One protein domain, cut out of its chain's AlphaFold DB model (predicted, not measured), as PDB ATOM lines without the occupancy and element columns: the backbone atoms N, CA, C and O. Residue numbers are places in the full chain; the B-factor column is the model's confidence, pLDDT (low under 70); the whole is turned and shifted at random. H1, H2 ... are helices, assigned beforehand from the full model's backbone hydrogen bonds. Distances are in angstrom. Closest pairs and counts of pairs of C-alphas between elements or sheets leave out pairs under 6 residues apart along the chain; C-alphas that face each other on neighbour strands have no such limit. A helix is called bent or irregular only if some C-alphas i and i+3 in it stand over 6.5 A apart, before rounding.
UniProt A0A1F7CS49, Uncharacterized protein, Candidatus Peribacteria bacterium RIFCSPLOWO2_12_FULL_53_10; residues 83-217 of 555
ATOM      1  N   GLY A  83     -50.935  16.262  -4.408       66.75
ATOM      2  CA  GLY A  83     -50.678  17.610  -4.924       66.75
ATOM      3  C   GLY A  83     -49.617  18.340  -4.093       66.75
ATOM      4  O   GLY A  83     -49.546  18.155  -2.879       66.75
ATOM      5  N   ALA A  84     -48.786  19.172  -4.731       62.75
ATOM      6  CA  ALA A  84     -47.712  19.890  -4.038       62.75
ATOM      7  C   ALA A  84     -48.239  20.742  -2.878       62.75
ATOM      8  O   ALA A  84     -47.602  20.789  -1.836       62.75
ATOM      9  N   LEU A  85     -49.446  21.298  -3.007       66.19
ATOM     10  CA  LEU A  85     -50.162  21.946  -1.912       66.19
ATOM     11  C   LEU A  85     -50.317  21.038  -0.679       66.19
ATOM     12  O   LEU A  85     -49.993  21.447   0.432       66.19
ATOM     13  N   THR A  86     -50.766  19.793  -0.858       73.69
ATOM     14  CA  THR A  86     -50.896  18.815   0.233       73.69
ATOM     15  C   THR A  86     -49.538  18.512   0.859       73.69
ATOM     16  O   THR A  86     -49.420  18.488   2.080       73.69
ATOM     17  N   PHE A  87     -48.497  18.336   0.040       76.75
ATOM     18  CA  PHE A  87     -47.137  18.125   0.536       76.75
ATOM     19  C   PHE A  87     -46.616  19.329   1.332       76.75
ATOM     20  O   PHE A  87     -46.041  19.141   2.401       76.75
ATOM     21  N   THR A  88     -46.841  20.552   0.851       69.12
ATOM     22  CA  THR A  88     -46.454  21.789   1.539       69.12
ATOM     23  C   THR A  88     -47.167  21.901   2.881       69.12
ATOM     24  O   THR A  88     -46.511  22.168   3.885       69.12
ATOM     25  N   LEU A  89     -48.476  21.627   2.941       73.56
ATOM     26  CA  LEU A  89     -49.242  21.648   4.192       73.56
ATOM     27  C   LEU A  89     -48.741  20.594   5.190       73.56
ATOM     28  O   LEU A  89     -48.493  20.924   6.348       73.56
ATOM     29  N   ILE A  90     -48.524  19.354   4.738       79.75
ATOM     30  CA  ILE A  90     -47.992  18.273   5.582       79.75
ATOM     31  C   ILE A  90     -46.581  18.610   6.068       79.75
ATOM     32  O   ILE A  90     -46.296  18.464   7.251       79.75
ATOM     33  N   SER A  91     -45.708  19.099   5.184       72.19
ATOM     34  CA  SER A  91     -44.337  19.478   5.541       72.19
ATOM     35  C   SER A  91     -44.330  20.629   6.541       72.19
ATOM     36  O   SER A  91     -43.586  20.582   7.511       72.19
ATOM     37  N   THR A  92     -45.202  21.624   6.359       73.00
ATOM     38  CA  THR A  92     -45.375  22.745   7.297       73.00
ATOM     39  C   THR A  92     -45.798  22.229   8.672       73.00
ATOM     40  O   THR A  92     -45.167  22.565   9.670       73.00
ATOM     41  N   ALA A  93     -46.819  21.368   8.731       79.12
ATOM     42  CA  ALA A  93     -47.274  20.768   9.983       79.12
ATOM     43  C   ALA A  93     -46.173  19.924  10.649       79.12
ATOM     44  O   ALA A  93     -45.965  20.032  11.856       79.12
ATOM     45  N   ALA A  94     -45.427  19.138   9.867       81.00
ATOM     46  CA  ALA A  94     -44.312  18.333  10.357       81.00
ATOM     47  C   ALA A  94     -43.170  19.200  10.909       81.00
ATOM     48  O   ALA A  94     -42.665  18.913  11.989       81.00
ATOM     49  N   ILE A  95     -42.794  20.284  10.223       76.25
ATOM     50  CA  ILE A  95     -41.761  21.220  10.691       76.25
ATOM     51  C   ILE A  95     -42.211  21.923  11.976       76.25
ATOM     52  O   ILE A  95     -41.431  22.008  12.921       76.25
ATOM     53  N   ILE A  96     -43.465  22.384  12.050       74.50
ATOM     54  CA  ILE A  96     -44.021  22.976  13.277       74.50
ATOM     55  C   ILE A  96     -43.982  21.954  14.421       74.50
ATOM     56  O   ILE A  96     -43.557  22.295  15.522       74.50
ATOM     57  N   GLY A  97     -44.357  20.700  14.154       78.44
ATOM     58  CA  GLY A  97     -44.259  19.606  15.121       78.44
ATOM     59  C   GLY A  97     -42.823  19.348  15.588       78.44
ATOM     60  O   GLY A  97     -42.590  19.215  16.787       78.44
ATOM     61  N   LEU A  98     -41.850  19.353  14.671       76.25
ATOM     62  CA  LEU A  98     -40.425  19.210  14.991       76.25
ATOM     63  C   LEU A  98     -39.917  20.364  15.864       76.25
ATOM     64  O   LEU A  98     -39.215  20.121  16.842       76.25
ATOM     65  N   VAL A  99     -40.291  21.609  15.557       76.06
ATOM     66  CA  VAL A  99     -39.915  22.777  16.372       76.06
ATOM     67  C   VAL A  99     -40.566  22.720  17.757       76.06
ATOM     68  O   VAL A  99     -39.901  23.023  18.749       76.06
ATOM     69  N   ALA A 100     -41.839  22.314  17.834       78.38
ATOM     70  CA  ALA A 100     -42.560  22.152  19.094       78.38
ATOM     71  C   ALA A 100     -41.913  21.081  19.983       78.38
ATOM     72  O   ALA A 100     -41.710  21.312  21.173       78.38
ATOM     73  N   HIS A 101     -41.558  19.929  19.406       79.50
ATOM     74  CA  HIS A 101     -40.949  18.827  20.149       79.50
ATOM     75  C   HIS A 101     -39.495  19.111  20.529       79.50
ATOM     76  O   HIS A 101     -39.083  18.824  21.647       79.50
ATOM     77  N   GLY A 102     -38.740  19.771  19.649       68.44
ATOM     78  CA  GLY A 102     -37.394  20.257  19.941       68.44
ATOM     79  C   GLY A 102     -37.362  21.439  20.917       68.44
ATOM     80  O   GLY A 102     -36.338  22.109  20.995       68.44
ATOM     81  N   GLY A 103     -38.459  21.775  21.605       61.12
ATOM     82  CA  GLY A 103     -38.499  22.805  22.650       61.12
ATOM     83  C   GLY A 103     -38.031  24.193  22.205       61.12
ATOM     84  O   GLY A 103     -37.554  24.964  23.032       61.12
ATOM     85  N   GLY A 104     -38.084  24.487  20.901       65.50
ATOM     86  CA  GLY A 104     -37.466  25.679  20.337       65.50
ATOM     87  C   GLY A 104     -35.993  25.815  20.735       65.50
ATOM     88  O   GLY A 104     -35.647  26.754  21.432       65.50
ATOM     89  N   ALA A 105     -35.087  24.939  20.301       73.06
ATOM     90  CA  ALA A 105     -33.665  25.334  20.220       73.06
ATOM     91  C   ALA A 105     -33.063  25.227  18.823       73.06
ATOM     92  O   ALA A 105     -31.883  25.506  18.623       73.06
ATOM     93  N   ILE A 106     -33.889  24.914  17.826       81.12
ATOM     94  CA  ILE A 106     -33.489  25.078  16.435       81.12
ATOM     95  C   ILE A 106     -33.599  26.566  16.104       81.12
ATOM     96  O   ILE A 106     -34.696  27.100  15.927       81.12
ATOM     97  N   ALA A 107     -32.459  27.249  16.046       79.75
ATOM     98  CA  ALA A 107     -32.388  28.622  15.567       79.75
ATOM     99  C   ALA A 107     -32.921  28.732  14.120       79.75
ATOM    100  O   ALA A 107     -32.703  27.809  13.333       79.75
ATOM    101  N   PRO A 108     -33.620  29.825  13.753       78.44
ATOM    102  CA  PRO A 108     -33.881  31.037  14.545       78.44
ATOM    103  C   PRO A 108     -35.106  30.935  15.480       78.44
ATOM    104  O   PRO A 108     -35.483  31.905  16.138       78.44
ATOM    105  N   PHE A 109     -35.738  29.766  15.569       83.75
ATOM    106  CA  PHE A 109     -36.942  29.523  16.370       83.75
ATOM    107  C   PHE A 109     -36.616  29.081  17.801       83.75
ATOM    108  O   PHE A 109     -37.386  28.345  18.414       83.75
ATOM    109  N   ALA A 110     -35.474  29.515  18.336       79.56
ATOM    110  CA  ALA A 110     -35.032  29.118  19.662       79.56
ATOM    111  C   ALA A 110     -35.680  29.967  20.782       79.56
ATOM    112  O   ALA A 110     -35.710  31.189  20.658       79.56
ATOM    113  N   GLY A 111     -36.167  29.368  21.873       83.50
ATOM    114  CA  GLY A 111     -36.761  30.017  23.051       83.50
ATOM    115  C   GLY A 111     -38.277  29.810  23.202       83.50
ATOM    116  O   GLY A 111     -38.916  29.173  22.368       83.50
ATOM    117  N   ALA A 112     -38.867  30.402  24.250       83.00
ATOM    118  CA  ALA A 112     -40.291  30.247  24.598       83.00
ATOM    119  C   ALA A 112     -41.251  30.667  23.465       83.00
ATOM    120  O   ALA A 112     -42.221  29.978  23.169       83.00
ATOM    121  N   GLU A 113     -40.917  31.743  22.749       85.06
ATOM    122  CA  GLU A 113     -41.669  32.230  21.580       85.06
ATOM    123  C   GLU A 113     -41.252  31.547  20.263       85.06
ATOM    124  O   GLU A 113     -41.604  31.987  19.164       85.06
ATOM    125  N   GLY A 114     -40.427  30.502  20.339       83.81
ATOM    126  CA  GLY A 114     -39.916  29.763  19.190       83.81
ATOM    127  C   GLY A 114     -41.024  29.172  18.328       83.81
ATOM    128  O   GLY A 114     -41.075  29.414  17.122       83.81
ATOM    129  N   LEU A 115     -41.972  28.480  18.968       84.62
ATOM    130  CA  LEU A 115     -43.119  27.869  18.296       84.62
ATOM    131  C   LEU A 115     -43.988  28.914  17.588       84.62
ATOM    132  O   LEU A 115     -44.349  28.732  16.427       84.62
ATOM    133  N   LYS A 116     -44.273  30.040  18.251       86.12
ATOM    134  CA  LYS A 116     -45.041  31.146  17.662       86.12
ATOM    135  C   LYS A 116     -44.340  31.709  16.426       86.12
ATOM    136  O   LYS A 116     -44.976  31.863  15.384       86.12
ATOM    137  N   ARG A 117     -43.025  31.958  16.504       85.62
ATOM    138  CA  ARG A 117     -42.223  32.419  15.355       85.62
ATOM    139  C   ARG A 117     -42.210  31.404  14.212       85.62
ATOM    140  O   ARG A 117     -42.326  31.814  13.062       85.62
ATOM    141  N   ALA A 118     -42.124  30.107  14.507       83.38
ATOM    142  CA  ALA A 118     -42.169  29.055  13.491       83.38
ATOM    143  C   ALA A 118     -43.537  28.974  12.802       83.38
ATOM    144  O   ALA A 118     -43.594  28.923  11.575       83.38
ATOM    145  N   ILE A 119     -44.636  29.030  13.565       85.31
ATOM    146  CA  ILE A 119     -46.002  29.064  13.020       85.31
ATOM    147  C   ILE A 119     -46.181  30.283  12.114       85.31
ATOM    148  O   ILE A 119     -46.675  30.145  10.997       85.31
ATOM    149  N   LEU A 120     -45.745  31.464  12.561       85.38
ATOM    150  CA  LEU A 120     -45.829  32.685  11.762       85.38
ATOM    151  C   LEU A 120     -44.998  32.570  10.481       85.38
ATOM    152  O   LEU A 120     -45.522  32.818   9.398       85.38
ATOM    153  N   PHE A 121     -43.734  32.155  10.575       85.31
ATOM    154  CA  PHE A 121     -42.845  32.059   9.420       85.31
ATOM    155  C   PHE A 121     -43.318  31.006   8.408       85.31
ATOM    156  O   PHE A 121     -43.551  31.329   7.242       85.31
ATOM    157  N   PHE A 122     -43.509  29.757   8.843       85.12
ATOM    158  CA  PHE A 122     -43.890  28.665   7.947       85.12
ATOM    159  C   PHE A 122     -45.343  28.769   7.484       85.12
ATOM    160  O   PHE A 122     -45.626  28.450   6.332       85.12
ATOM    161  N   GLY A 123     -46.249  29.285   8.320       84.88
ATOM    162  CA  GLY A 123     -47.623  29.585   7.922       84.88
ATOM    163  C   GLY A 123     -47.679  30.650   6.826       84.88
ATOM    164  O   GLY A 123     -48.320  30.441   5.796       84.88
ATOM    165  N   SER A 124     -46.934  31.750   6.990       84.94
ATOM    166  CA  SER A 124     -46.843  32.807   5.971       84.94
ATOM    167  C   SER A 124     -46.219  32.292   4.674       84.94
ATOM    168  O   SER A 124     -46.746  32.545   3.589       84.94
ATOM    169  N   ALA A 125     -45.130  31.523   4.775       82.38
ATOM    170  CA  ALA A 125     -44.475  30.915   3.621       82.38
ATOM    171  C   ALA A 125     -45.408  29.944   2.879       82.38
ATOM    172  O   ALA A 125     -45.474  29.984   1.652       82.38
ATOM    173  N   ALA A 126     -46.164  29.107   3.597       81.50
ATOM    174  CA  ALA A 126     -47.118  28.175   3.000       81.50
ATOM    175  C   ALA A 126     -48.239  28.903   2.243       81.50
ATOM    176  O   ALA A 126     -48.562  28.521   1.118       81.50
ATOM    177  N   VAL A 127     -48.793  29.981   2.815       85.62
ATOM    178  CA  VAL A 127     -49.802  30.819   2.142       85.62
ATOM    179  C   VAL A 127     -49.216  31.478   0.892       85.62
ATOM    180  O   VAL A 127     -49.828  31.421  -0.175       85.62
ATOM    181  N   PHE A 128     -48.015  32.051   0.994       86.44
ATOM    182  CA  PHE A 128     -47.327  32.657  -0.145       86.44
ATOM    183  C   PHE A 128     -47.103  31.647  -1.277       86.44
ATOM    184  O   PHE A 128     -47.449  31.924  -2.427       86.44
ATOM    185  N   TRP A 129     -46.595  30.453  -0.959       84.12
ATOM    186  CA  TRP A 129     -46.387  29.394  -1.946       84.12
ATOM    187  C   TRP A 129     -47.696  28.884  -2.546       84.12
ATOM    188  O   TRP A 129     -47.731  28.632  -3.746       84.12
ATOM    189  N   ALA A 130     -48.778  28.788  -1.768       82.94
ATOM    190  CA  ALA A 130     -50.091  28.408  -2.285       82.94
ATOM    191  C   ALA A 130     -50.624  29.436  -3.300       82.94
ATOM    192  O   ALA A 130     -51.111  29.059  -4.368       82.94
ATOM    193  N   ILE A 131     -50.474  30.736  -3.012       85.31
ATOM    194  CA  ILE A 131     -50.833  31.813  -3.948       85.31
ATOM    195  C   ILE A 131     -49.949  31.747  -5.200       85.31
ATOM    196  O   ILE A 131     -50.457  31.844  -6.320       85.31
ATOM    197  N   ALA A 132     -48.639  31.558  -5.031       83.12
ATOM    198  CA  ALA A 132     -47.695  31.471  -6.141       83.12
ATOM    199  C   ALA A 132     -47.950  30.242  -7.028       83.12
ATOM    200  O   ALA A 132     -47.918  30.366  -8.248       83.12
ATOM    201  N   GLU A 133     -48.255  29.078  -6.446       83.06
ATOM    202  CA  GLU A 133     -48.628  27.861  -7.177       83.06
ATOM    203  C   GLU A 133     -49.945  28.054  -7.940       83.06
ATOM    204  O   GLU A 133     -50.053  27.636  -9.098       83.06
ATOM    205  N   TRP A 134     -50.925  28.727  -7.324       84.56
ATOM    206  CA  TRP A 134     -52.199  29.041  -7.969       84.56
ATOM    207  C   TRP A 134     -52.017  29.957  -9.185       84.56
ATOM    208  O   TRP A 134     -52.620  29.718 -10.232       84.56
ATOM    209  N   GLN A 135     -51.151  30.968  -9.075       87.75
ATOM    210  CA  GLN A 135     -50.861  31.897 -10.172       87.75
ATOM    211  C   GLN A 135     -49.931  31.297 -11.237       87.75
ATOM    212  O   GLN A 135     -50.094  31.573 -12.426       87.75
ATOM    213  N   TYR A 136     -48.968  30.466 -10.835       84.44
ATOM    214  CA  TYR A 136     -47.890  29.981 -11.691       84.44
ATOM    215  C   TYR A 136     -47.647  28.481 -11.489       84.44
ATOM    216  O   TYR A 136     -46.904  28.052 -10.609       84.44
ATOM    217  N   LYS A 137     -48.176  27.656 -12.399       80.00
ATOM    218  CA  LYS A 137     -48.002  26.189 -12.348       80.00
ATOM    219  C   LYS A 137     -46.534  25.729 -12.354       80.00
ATOM    220  O   LYS A 137     -46.243  24.641 -11.864       80.00
ATOM    221  N   CYS A 138     -45.614  26.528 -12.902       78.50
ATOM    222  CA  CYS A 138     -44.177  26.229 -12.909       78.50
ATOM    223  C   CYS A 138     -43.528  26.320 -11.518       78.50
ATOM    224  O   CYS A 138     -42.506  25.680 -11.289       78.50
ATOM    225  N   VAL A 139     -44.127  27.059 -10.581       83.88
ATOM    226  CA  VAL A 139     -43.612  27.238  -9.214       83.88
ATOM    227  C   VAL A 139     -43.755  25.967  -8.379       83.88
ATOM    228  O   VAL A 139     -42.992  25.745  -7.444       83.88
ATOM    229  N   ARG A 140     -44.684  25.087  -8.757       84.75
ATOM    230  CA  ARG A 140     -45.028  23.873  -8.016       84.75
ATOM    231  C   ARG A 140     -43.822  23.004  -7.646       84.75
ATOM    232  O   ARG A 140     -43.730  22.512  -6.527       84.75
ATOM    233  N   GLU A 141     -42.900  22.810  -8.586       85.06
ATOM    234  CA  GLU A 141     -41.699  21.993  -8.373       85.06
ATOM    235  C   GLU A 141     -40.721  22.646  -7.386       85.06
ATOM    236  O   GLU A 141     -40.098  21.949  -6.589       85.06
ATOM    237  N   TYR A 142     -40.637  23.978  -7.389       84.81
ATOM    238  CA  TYR A 142     -39.770  24.746  -6.495       84.81
ATOM    239  C   TYR A 142     -40.351  24.869  -5.092       84.81
ATOM    240  O   TYR A 142     -39.609  24.725  -4.129       84.81
ATOM    241  N   ALA A 143     -41.668  25.052  -4.966       84.81
ATOM    242  CA  ALA A 143     -42.349  25.022  -3.674       84.81
ATOM    243  C   ALA A 143     -42.153  23.660  -2.987       84.81
ATOM    244  O   ALA A 143     -41.777  23.600  -1.817       84.81
ATOM    245  N   PHE A 144     -42.311  22.565  -3.745       86.50
ATOM    246  CA  PHE A 144     -41.995  21.214  -3.278       86.50
ATOM    247  C   PHE A 144     -40.526  21.088  -2.847       86.50
ATOM    248  O   PHE A 144     -40.248  20.624  -1.743       86.50
ATOM    249  N   ALA A 145     -39.589  21.510  -3.702       88.44
ATOM    250  CA  ALA A 145     -38.158  21.408  -3.433       88.44
ATOM    251  C   ALA A 145     -37.730  22.218  -2.197       88.44
ATOM    252  O   ALA A 145     -36.973  21.721  -1.368       88.44
ATOM    253  N   PHE A 146     -38.247  23.439  -2.051       88.56
ATOM    254  CA  PHE A 146     -38.007  24.298  -0.897       88.56
ATOM    255  C   PHE A 146     -38.570  23.664   0.377       88.56
ATOM    256  O   PHE A 146     -37.824  23.451   1.327       88.56
ATOM    257  N   GLY A 147     -39.849  23.267   0.373       86.62
ATOM    258  CA  GLY A 147     -40.483  22.631   1.530       86.62
ATOM    259  C   GLY A 147     -39.772  21.347   1.967       86.62
ATOM    260  O   GLY A 147     -39.549  21.138   3.159       86.62
ATOM    261  N   LEU A 148     -39.342  20.521   1.007       86.56
ATOM    262  CA  LEU A 148     -38.560  19.320   1.288       86.56
ATOM    263  C   LEU A 148     -37.173  19.658   1.852       86.56
ATOM    264  O   LEU A 148     -36.767  19.055   2.839       86.56
ATOM    265  N   GLY A 149     -36.457  20.620   1.261       89.12
ATOM    266  CA  GLY A 149     -35.159  21.074   1.764       89.12
ATOM    267  C   GLY A 149     -35.247  21.598   3.196       89.12
ATOM    268  O   GLY A 149     -34.448  21.204   4.045       89.12
ATOM    269  N   THR A 150     -36.268  22.402   3.504       89.00
ATOM    270  CA  THR A 150     -36.553  22.856   4.868       89.00
ATOM    271  C   THR A 150     -36.814  21.678   5.803       89.00
ATOM    272  O   THR A 150     -36.138  21.558   6.820       89.00
ATOM    273  N   LEU A 151     -37.735  20.774   5.455       86.81
ATOM    274  CA  LEU A 151     -38.073  19.620   6.295       86.81
ATOM    275  C   LEU A 151     -36.838  18.767   6.615       86.81
ATOM    276  O   LEU A 151     -36.606  18.439   7.777       86.81
ATOM    277  N   LEU A 152     -36.029  18.449   5.601       88.44
ATOM    278  CA  LEU A 152     -34.809  17.656   5.769       88.44
ATOM    279  C   LEU A 152     -33.777  18.375   6.649       88.44
ATOM    280  O   LEU A 152     -33.140  17.728   7.476       88.44
ATOM    281  N   THR A 153     -33.641  19.699   6.519       90.69
ATOM    282  CA  THR A 153     -32.724  20.485   7.362       90.69
ATOM    283  C   THR A 153     -33.142  20.443   8.825       90.69
ATOM    284  O   THR A 153     -32.332  20.132   9.691       90.69
ATOM    285  N   PHE A 154     -34.419  20.703   9.108       89.50
ATOM    286  CA  PHE A 154     -34.940  20.709  10.475       89.50
ATOM    287  C   PHE A 154     -34.907  19.319  11.113       89.50
ATOM    288  O   PHE A 154     -34.590  19.204  12.294       89.50
ATOM    289  N   ALA A 155     -35.166  18.265  10.336       86.94
ATOM    290  CA  ALA A 155     -34.996  16.892  10.799       86.94
ATOM    291  C   ALA A 155     -33.530  16.595  11.161       86.94
ATOM    292  O   ALA A 155     -33.265  16.071  12.240       86.94
ATOM    293  N   LEU A 156     -32.571  16.979  10.306       89.81
ATOM    294  CA  LEU A 156     -31.139  16.786  10.566       89.81
ATOM    295  C   LEU A 156     -30.650  17.575  11.785       89.81
ATOM    296  O   LEU A 156     -29.928  17.013  12.604       89.81
ATOM    297  N   LEU A 157     -31.072  18.832  11.945       89.56
ATOM    298  CA  LEU A 157     -30.766  19.640  13.131       89.56
ATOM    299  C   LEU A 157     -31.390  19.045  14.400       89.56
ATOM    300  O   LEU A 157     -30.748  19.015  15.447       89.56
ATOM    301  N   GLY A 158     -32.612  18.515  14.304       86.88
ATOM    302  CA  GLY A 158     -33.258  17.791  15.397       86.88
ATOM    303  C   GLY A 158     -32.464  16.554  15.824       86.88
ATOM    304  O   GLY A 158     -32.189  16.390  17.008       86.88
ATOM    305  N   PHE A 159     -32.031  15.719  14.871       87.25
ATOM    306  CA  PHE A 159     -31.204  14.545  15.173       87.25
ATOM    307  C   PHE A 159     -29.821  14.918  15.711       87.25
ATOM    308  O   PHE A 159     -29.356  14.298  16.663       87.25
ATOM    309  N   GLN A 160     -29.172  15.932  15.131       88.19
ATOM    310  CA  GLN A 160     -27.888  16.445  15.609       88.19
ATOM    311  C   GLN A 160     -28.003  16.848  17.079       88.19
ATOM    312  O   GLN A 160     -27.197  16.419  17.900       88.19
ATOM    313  N   ARG A 161     -29.038  17.607  17.434       85.69
ATOM    314  CA  ARG A 161     -29.239  18.027  18.816       85.69
ATOM    315  C   ARG A 161     -29.552  16.853  19.736       85.69
ATOM    316  O   ARG A 161     -28.940  16.758  20.795       85.69
ATOM    317  N   ALA A 162     -30.438  15.950  19.317       84.31
ATOM    318  CA  ALA A 162     -30.776  14.767  20.098       84.31
ATOM    319  C   ALA A 162     -29.516  13.973  20.487       84.31
ATOM    320  O   ALA A 162     -29.370  13.579  21.639       84.31
ATOM    321  N   ILE A 163     -28.582  13.807  19.543       85.25
ATOM    322  CA  ILE A 163     -27.342  13.046  19.741       85.25
ATOM    323  C   ILE A 163     -26.298  13.835  20.540       85.25
ATOM    324  O   ILE A 163     -25.691  13.288  21.454       85.25
ATOM    325  N   PHE A 164     -26.049  15.100  20.194       85.50
ATOM    326  CA  PHE A 164     -24.877  15.832  20.693       85.50
ATOM    327  C   PHE A 164     -25.163  16.792  21.850       85.50
ATOM    328  O   PHE A 164     -24.231  17.190  22.540       85.50
ATOM    329  N   ALA A 165     -26.420  17.173  22.089       84.19
ATOM    330  CA  ALA A 165     -26.789  18.022  23.225       84.19
ATOM    331  C   ALA A 165     -27.171  17.218  24.482       84.19
ATOM    332  O   ALA A 165     -27.635  17.801  25.459       84.19
ATOM    333  N   GLY A 166     -26.998  15.890  24.460       78.62
ATOM    334  CA  GLY A 166     -27.299  15.000  25.586       78.62
ATOM    335  C   GLY A 166     -28.790  14.711  25.798       78.62
ATOM    336  O   GLY A 166     -29.152  14.107  26.803       78.62
ATOM    337  N   GLU A 167     -29.672  15.110  24.873       80.62
ATOM    338  CA  GLU A 167     -31.125  14.904  25.011       80.62
ATOM    339  C   GLU A 167     -31.540  13.438  24.837       80.62
ATOM    340  O   GLU A 167     -32.511  12.999  25.450       80.62
ATOM    341  N   ALA A 168     -30.799  12.669  24.037       74.56
ATOM    342  CA  ALA A 168     -30.991  11.227  23.887       74.56
ATOM    343  C   ALA A 168     -30.523  10.411  25.110       74.56
ATOM    344  O   ALA A 168     -30.751   9.201  25.149       74.56
ATOM    345  N   GLY A 169     -29.887  11.053  26.100       73.38
ATOM    346  CA  GLY A 169     -29.168  10.381  27.181       73.38
ATOM    347  C   GLY A 169     -27.916   9.643  26.689       73.38
ATOM    348  O   GLY A 169     -27.598   9.645  25.501       73.38
ATOM    349  N   ASP A 170     -27.217   8.974  27.608       79.38
ATOM    350  CA  ASP A 170     -26.017   8.177  27.304       79.38
ATOM    351  C   ASP A 170     -26.347   6.802  26.684       79.38
ATOM    352  O   ASP A 170     -25.499   5.910  26.676       79.38
ATOM    353  N   ASP A 171     -27.576   6.584  26.189       82.44
ATOM    354  CA  ASP A 171     -27.971   5.308  25.585       82.44
ATOM    355  C   ASP A 171     -27.339   5.159  24.185       82.44
ATOM    356  O   ASP A 171     -27.754   5.826  23.224       82.44
ATOM    357  N   PRO A 172     -26.360   4.251  24.018       80.12
ATOM    358  CA  PRO A 172     -25.645   4.105  22.761       80.12
ATOM    359  C   PRO A 172     -26.533   3.573  21.626       80.12
ATOM    360  O   PRO A 172     -26.240   3.834  20.456       80.12
ATOM    361  N   PHE A 173     -27.630   2.865  21.928       79.19
ATOM    362  CA  PHE A 173     -28.558   2.367  20.910       79.19
ATOM    363  C   PHE A 173     -29.396   3.499  20.316       79.19
ATOM    364  O   PHE A 173     -29.624   3.519  19.103       79.19
ATOM    365  N   VAL A 174     -29.816   4.463  21.141       81.56
ATOM    366  CA  VAL A 174     -30.537   5.659  20.676       81.56
ATOM    367  C   VAL A 174     -29.614   6.530  19.826       81.56
ATOM    368  O   VAL A 174     -30.019   6.978  18.752       81.56
ATOM    369  N   VAL A 175     -28.352   6.693  20.240       83.25
ATOM    370  CA  VAL A 175     -27.328   7.386  19.443       83.25
ATOM    371  C   VAL A 175     -27.123   6.688  18.096       83.25
ATOM    372  O   VAL A 175     -27.206   7.337  17.052       83.25
ATOM    373  N   ALA A 176     -26.928   5.366  18.083       81.38
ATOM    374  CA  ALA A 176     -26.755   4.602  16.847       81.38
ATOM    375  C   ALA A 176     -27.970   4.727  15.910       81.38
ATOM    376  O   ALA A 176     -27.805   4.955  14.708       81.38
ATOM    377  N   LEU A 177     -29.192   4.642  16.450       81.75
ATOM    378  CA  LEU A 177     -30.425   4.859  15.691       81.75
ATOM    379  C   LEU A 177     -30.484   6.280  15.111       81.75
ATOM    380  O   LEU A 177     -30.783   6.445  13.927       81.75
ATOM    381  N   GLY A 178     -30.139   7.294  15.907       85.50
ATOM    382  CA  GLY A 178     -30.052   8.684  15.468       85.50
ATOM    383  C   GLY A 178     -29.081   8.867  14.298       85.50
ATOM    384  O   GLY A 178     -29.420   9.526  13.315       85.50
ATOM    385  N   ILE A 179     -27.912   8.223  14.339       84.94
ATOM    386  CA  ILE A 179     -26.930   8.253  13.240       84.94
ATOM    387  C   ILE A 179     -27.488   7.600  11.974       84.94
ATOM    388  O   ILE A 179     -27.320   8.141  10.877       84.94
ATOM    389  N   VAL A 180     -28.192   6.472  12.096       82.06
ATOM    390  CA  VAL A 180     -28.872   5.843  10.953       82.06
ATOM    391  C   VAL A 180     -29.920   6.793  10.367       82.06
ATOM    392  O   VAL A 180     -29.970   6.974   9.149       82.06
ATOM    393  N   CYS A 181     -30.715   7.459  11.207       82.88
ATOM    394  CA  CYS A 181     -31.685   8.463  10.773       82.88
ATOM    395  C   CYS A 181     -31.019   9.655  10.067       82.88
ATOM    396  O   CYS A 181     -31.511  10.086   9.019       82.88
ATOM    397  N   ILE A 182     -29.876  10.140  10.566       87.12
ATOM    398  CA  ILE A 182     -29.064  11.168   9.899       87.12
ATOM    399  C   ILE A 182     -28.613  10.672   8.525       87.12
ATOM    400  O   ILE A 182     -28.841  11.360   7.533       87.12
ATOM    401  N   ALA A 183     -28.048   9.468   8.427       82.62
ATOM    402  CA  ALA A 183     -27.566   8.910   7.165       82.62
ATOM    403  C   ALA A 183     -28.695   8.723   6.131       82.62
ATOM    404  O   ALA A 183     -28.513   8.999   4.940       82.62
ATOM    405  N   LEU A 184     -29.878   8.285   6.571       78.69
ATOM    406  CA  LEU A 184     -31.058   8.153   5.712       78.69
ATOM    407  C   LEU A 184     -31.566   9.520   5.237       78.69
ATOM    408  O   LEU A 184     -31.793   9.697   4.038       78.69
ATOM    409  N   THR A 185     -31.682  10.494   6.141       84.06
ATOM    410  CA  THR A 185     -32.130  11.862   5.823       84.06
ATOM    411  C   THR A 185     -31.132  12.566   4.901       84.06
ATOM    412  O   THR A 185     -31.516  13.190   3.913       84.06
ATOM    413  N   TRP A 186     -29.837  12.367   5.142       85.88
ATOM    414  CA  TRP A 186     -28.753  12.823   4.279       85.88
ATOM    415  C   TRP A 186     -28.865  12.250   2.867       85.88
ATOM    416  O   TRP A 186     -28.808  12.973   1.874       85.88
ATOM    417  N   ARG A 187     -29.101  10.938   2.748       84.00
ATOM    418  CA  ARG A 187     -29.313  10.295   1.446       84.00
ATOM    419  C   ARG A 187     -30.529  10.868   0.715       84.00
ATOM    420  O   ARG A 187     -30.506  10.923  -0.518       84.00
ATOM    421  N   MET A 188     -31.569  11.289   1.438       84.12
ATOM    422  CA  MET A 188     -32.743  11.918   0.834       84.12
ATOM    423  C   MET A 188     -32.408  13.251   0.169       84.12
ATOM    424  O   MET A 188     -32.989  13.502  -0.877       84.12
ATOM    425  N   LEU A 189     -31.440  14.039   0.659       83.00
ATOM    426  CA  LEU A 189     -31.001  15.289   0.006       83.00
ATOM    427  C   LEU A 189     -30.556  15.080  -1.455       83.00
ATOM    428  O   LEU A 189     -30.703  15.969  -2.291       83.00
ATOM    429  N   PHE A 190     -30.074  13.879  -1.787       81.62
ATOM    430  CA  PHE A 190     -29.637  13.485  -3.130       81.62
ATOM    431  C   PHE A 190     -30.661  12.594  -3.855       81.62
ATOM    432  O   PHE A 190     -30.289  11.757  -4.689       81.62
ATOM    433  N   GLY A 191     -31.951  12.743  -3.535       79.50
ATOM    434  CA  GLY A 191     -33.043  11.952  -4.102       79.50
ATOM    435  C   GLY A 191     -33.061  11.944  -5.641       79.50
ATOM    436  O   GLY A 191     -32.438  12.783  -6.285       79.50
ATOM    437  N   PRO A 192     -33.751  10.993  -6.295       81.44
ATOM    438  CA  PRO A 192     -33.671  10.765  -7.745       81.44
ATOM    439  C   PRO A 192     -34.452  11.799  -8.591       81.44
ATOM    440  O   PRO A 192     -35.127  11.430  -9.555       81.44
ATOM    441  N   TRP A 193     -34.377  13.080  -8.224       83.31
ATOM    442  CA  TRP A 193     -35.081  14.200  -8.849       83.31
ATOM    443  C   TRP A 193     -34.282  14.831  -9.998       83.31
ATOM    444  O   TRP A 193     -33.114  14.494 -10.223       83.31
ATOM    445  N   SER A 194     -34.919  15.759 -10.718       82.44
ATOM    446  CA  SER A 194     -34.257  16.594 -11.724       82.44
ATOM    447  C   SER A 194     -33.171  17.473 -11.090       82.44
ATOM    448  O   SER A 194     -33.199  17.755  -9.889       82.44
ATOM    449  N   ALA A 195     -32.207  17.919 -11.902       81.31
ATOM    450  CA  ALA A 195     -31.092  18.738 -11.426       81.31
ATOM    451  C   ALA A 195     -31.561  20.050 -10.769       81.31
ATOM    452  O   ALA A 195     -31.023  20.427  -9.732       81.31
ATOM    453  N   SER A 196     -32.603  20.694 -11.308       83.06
ATOM    454  CA  SER A 196     -33.183  21.923 -10.744       83.06
ATOM    455  C   SER A 196     -33.805  21.705  -9.360       83.06
ATOM    456  O   SER A 196     -33.532  22.473  -8.438       83.06
ATOM    457  N   ILE A 197     -34.595  20.637  -9.188       85.56
ATOM    458  CA  ILE A 197     -35.213  20.289  -7.899       85.56
ATOM    459  C   ILE A 197     -34.126  19.967  -6.874       85.56
ATOM    460  O   ILE A 197     -34.147  20.524  -5.781       85.56
ATOM    461  N   LYS A 198     -33.141  19.131  -7.233       85.06
ATOM    462  CA  LYS A 198     -32.005  18.819  -6.350       85.06
ATOM    463  C   LYS A 198     -31.258  20.078  -5.930       85.06
ATOM    464  O   LYS A 198     -31.057  20.281  -4.742       85.06
ATOM    465  N   ALA A 199     -30.884  20.930  -6.882       85.88
ATOM    466  CA  ALA A 199     -30.148  22.151  -6.582       85.88
ATOM    467  C   ALA A 199     -30.942  23.077  -5.648       85.88
ATOM    468  O   ALA A 199     -30.364  23.674  -4.748       85.88
ATOM    469  N   THR A 200     -32.267  23.136  -5.810       87.00
ATOM    470  CA  THR A 200     -33.151  23.902  -4.920       87.00
ATOM    471  C   THR A 200     -33.227  23.283  -3.521       87.00
ATOM    472  O   THR A 200     -33.114  24.014  -2.538       87.00
ATOM    473  N   VAL A 201     -33.361  21.954  -3.404       86.81
ATOM    474  CA  VAL A 201     -33.340  21.239  -2.111       86.81
ATOM    475  C   VAL A 201     -32.013  21.482  -1.387       86.81
ATOM    476  O   VAL A 201     -32.022  21.897  -0.230       86.81
ATOM    477  N   LEU A 202     -30.879  21.278  -2.070       87.25
ATOM    478  CA  LEU A 202     -29.545  21.458  -1.488       87.25
ATOM    479  C   LEU A 202     -29.266  22.923  -1.140       87.25
ATOM    480  O   LEU A 202     -28.763  23.203  -0.059       87.25
ATOM    481  N   GLY A 203     -29.626  23.860  -2.018       86.44
ATOM    482  CA  GLY A 203     -29.470  25.291  -1.760       86.44
ATOM    483  C   GLY A 203     -30.305  25.751  -0.564       86.44
ATOM    484  O   GLY A 203     -29.808  26.490   0.279       86.44
ATOM    485  N   THR A 204     -31.540  25.253  -0.438       88.81
ATOM    486  CA  THR A 204     -32.394  25.511   0.734       88.81
ATOM    487  C   THR A 204     -31.771  24.932   2.002       88.81
ATOM    488  O   THR A 204     -31.744  25.605   3.030       88.81
ATOM    489  N   PHE A 205     -31.224  23.716   1.926       90.19
ATOM    490  CA  PHE A 205     -30.516  23.097   3.043       90.19
ATOM    491  C   PHE A 205     -29.309  23.929   3.495       90.19
ATOM    492  O   PHE A 205     -29.216  24.290   4.666       90.19
ATOM    493  N   VAL A 206     -28.424  24.305   2.566       86.50
ATOM    494  CA  VAL A 206     -27.241  25.134   2.854       86.50
ATOM    495  C   VAL A 206     -27.646  26.488   3.440       86.50
ATOM    496  O   VAL A 206     -27.028  26.942   4.398       86.50
ATOM    497  N   LEU A 207     -28.712  27.104   2.919       87.00
ATOM    498  CA  LEU A 207     -29.241  28.368   3.428       87.00
ATOM    499  C   LEU A 207     -29.648  28.260   4.900       87.00
ATOM    500  O   LEU A 207     -29.190  29.049   5.722       87.00
ATOM    501  N   PHE A 208     -30.497  27.288   5.244       88.56
ATOM    502  CA  PHE A 208     -30.959  27.119   6.623       88.56
ATOM    503  C   PHE A 208     -29.823  26.712   7.565       88.56
ATOM    504  O   PHE A 208     -29.794  27.193   8.695       88.56
ATOM    505  N   MET A 209     -28.864  25.903   7.106       87.25
ATOM    506  CA  MET A 209     -27.662  25.589   7.883       87.25
ATOM    507  C   MET A 209     -26.810  26.832   8.154       87.25
ATOM    508  O   MET A 209     -26.408  27.048   9.292       87.25
ATOM    509  N   ALA A 210     -26.578  27.680   7.148       85.69
ATOM    510  CA  ALA A 210     -25.830  28.924   7.323       85.69
ATOM    511  C   ALA A 210     -26.529  29.865   8.314       85.69
ATOM    512  O   ALA A 210     -25.886  30.413   9.205       85.69
ATOM    513  N   VAL A 211     -27.854  30.004   8.210       86.25
ATOM    514  CA  VAL A 211     -28.651  30.783   9.170       86.25
ATOM    515  C   VAL A 211     -28.535  30.202  10.572       86.25
ATOM    516  O   VAL A 211     -28.346  30.955  11.519       86.25
ATOM    517  N   HIS A 212     -28.636  28.883  10.710       87.00
ATOM    518  CA  HIS A 212     -28.533  28.212  11.997       87.00
ATOM    519  C   HIS A 212     -27.175  28.462  12.667       87.00
ATOM    520  O   HIS A 212     -27.149  28.865  13.828       87.00
ATOM    521  N   ILE A 213     -26.078  28.291  11.920       84.38
ATOM    522  CA  ILE A 213     -24.707  28.535  12.395       84.38
ATOM    523  C   ILE A 213     -24.551  29.998  12.823       84.38
ATOM    524  O   ILE A 213     -24.253  30.271  13.982       84.38
ATOM    525  N   LEU A 214     -24.856  30.946  11.930       84.62
ATOM    526  CA  LEU A 214     -24.695  32.377  12.211       84.62
ATOM    527  C   LEU A 214     -25.573  32.857  13.372       84.62
ATOM    528  O   LEU A 214     -25.228  33.822  14.042       84.62
ATOM    529  N   TRP A 215     -26.716  32.219  13.621       86.31
ATOM    530  CA  TRP A 215     -27.615  32.620  14.702       86.31
ATOM    531  C   TRP A 215     -27.142  32.165  16.086       86.31
ATOM    532  O   TRP A 215     -27.478  32.797  17.087       86.31
ATOM    533  N   GLN A 216     -26.419  31.049  16.162       85.44
ATOM    534  CA  GLN A 216     -25.928  30.508  17.431       85.44
ATOM    535  C   GLN A 216     -24.594  31.120  17.864       85.44
ATOM    536  O   GLN A 216     -24.196  30.978  19.019       85.44
ATOM    537  N   GLU A 217     -23.905  31.804  16.957       85.25
ATOM    538  CA  GLU A 217     -22.588  32.348  17.232       85.25
ATOM    539  C   GLU A 217     -22.612  33.691  17.978       85.25
ATOM    540  O   GLU A 217     -23.491  34.529  17.767       85.25
TER     541      GLU A 217
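Overview. This is residues 83 to 217 of the 555 residues of an uncharacterized protein of Candidatus Peribacteria bacterium RIFCSPLOWO2_12_FULL_53_10 (UniProt A0A1F7CS49). One long helix, H3, runs through the middle of a helical body; H1 and H2 lie side by side with it as a three-helix bundle, up and down, each helix running against the one before. Beyond H3, H4 folds back along its later part and H5 crosses it slantwise. The printed part has 135 residues with five named helices, H1 to H5 in chain order, and no named strand, class all helix. It is compact, with a radius of gyration of the C-alphas of 15.3 A and spans of 50 by 35 by 27 A.

Along the chain. Find C-alpha 84 at (-47.712, 19.890, -4.038); from there H1 runs to residue 101. Next come H2, residues 114 to 135, 31.4 A long, and H3, residues 137 to 164, 41.6 A. H3 is irregular, only just: C-alphas 138 and 141 are 6.7 A apart. H4 is residues 172 to 189; H5, residues 195 to 216, 31.6 A, ends at (-25.928, 30.508, 17.431).

Arrangement. Start at H3, the hub, which touches the four others. H1 touches it the same way at 20 degrees, a shallow tilt, closest at C-alphas 84 and 144, 5.9 A. H1 and H2 form a hairpin, closest at C-alphas 100 and 115, 5.8 A. H2 touches H3 with residues 129 to 133 alone, also a hairpin, closest at C-alphas 133 and 140, 5.4 A. H3 and H4 form another, closest at C-alphas 163 and 175, 5.7 A. H5 touches residues 141 to 153 of H3 at a steep tilt of 42 degrees; C-alphas 149 and 201 are closest, 4.3 A. H4 and H5 only just touch, with 3 pairs of C-alphas within 8 A, the closest being 189 and 202, 6.5 A. H1 and H2 are apart from H4 and H5. Every O i to N i+4 pair is within hydrogen-bond range in H1, H2, H4 and H5; in H3, 22 of 24.

Size, cuts and confidence. The C-alphas farthest apart, Gln 135 and Asp 170, are 50.8 A apart. The printed part has no cut. Look at residues 102 to 113 for the one long link. Low confidence, pLDDT under 70, marks residues 83 to 85, 88 and 102 to 104 of this model.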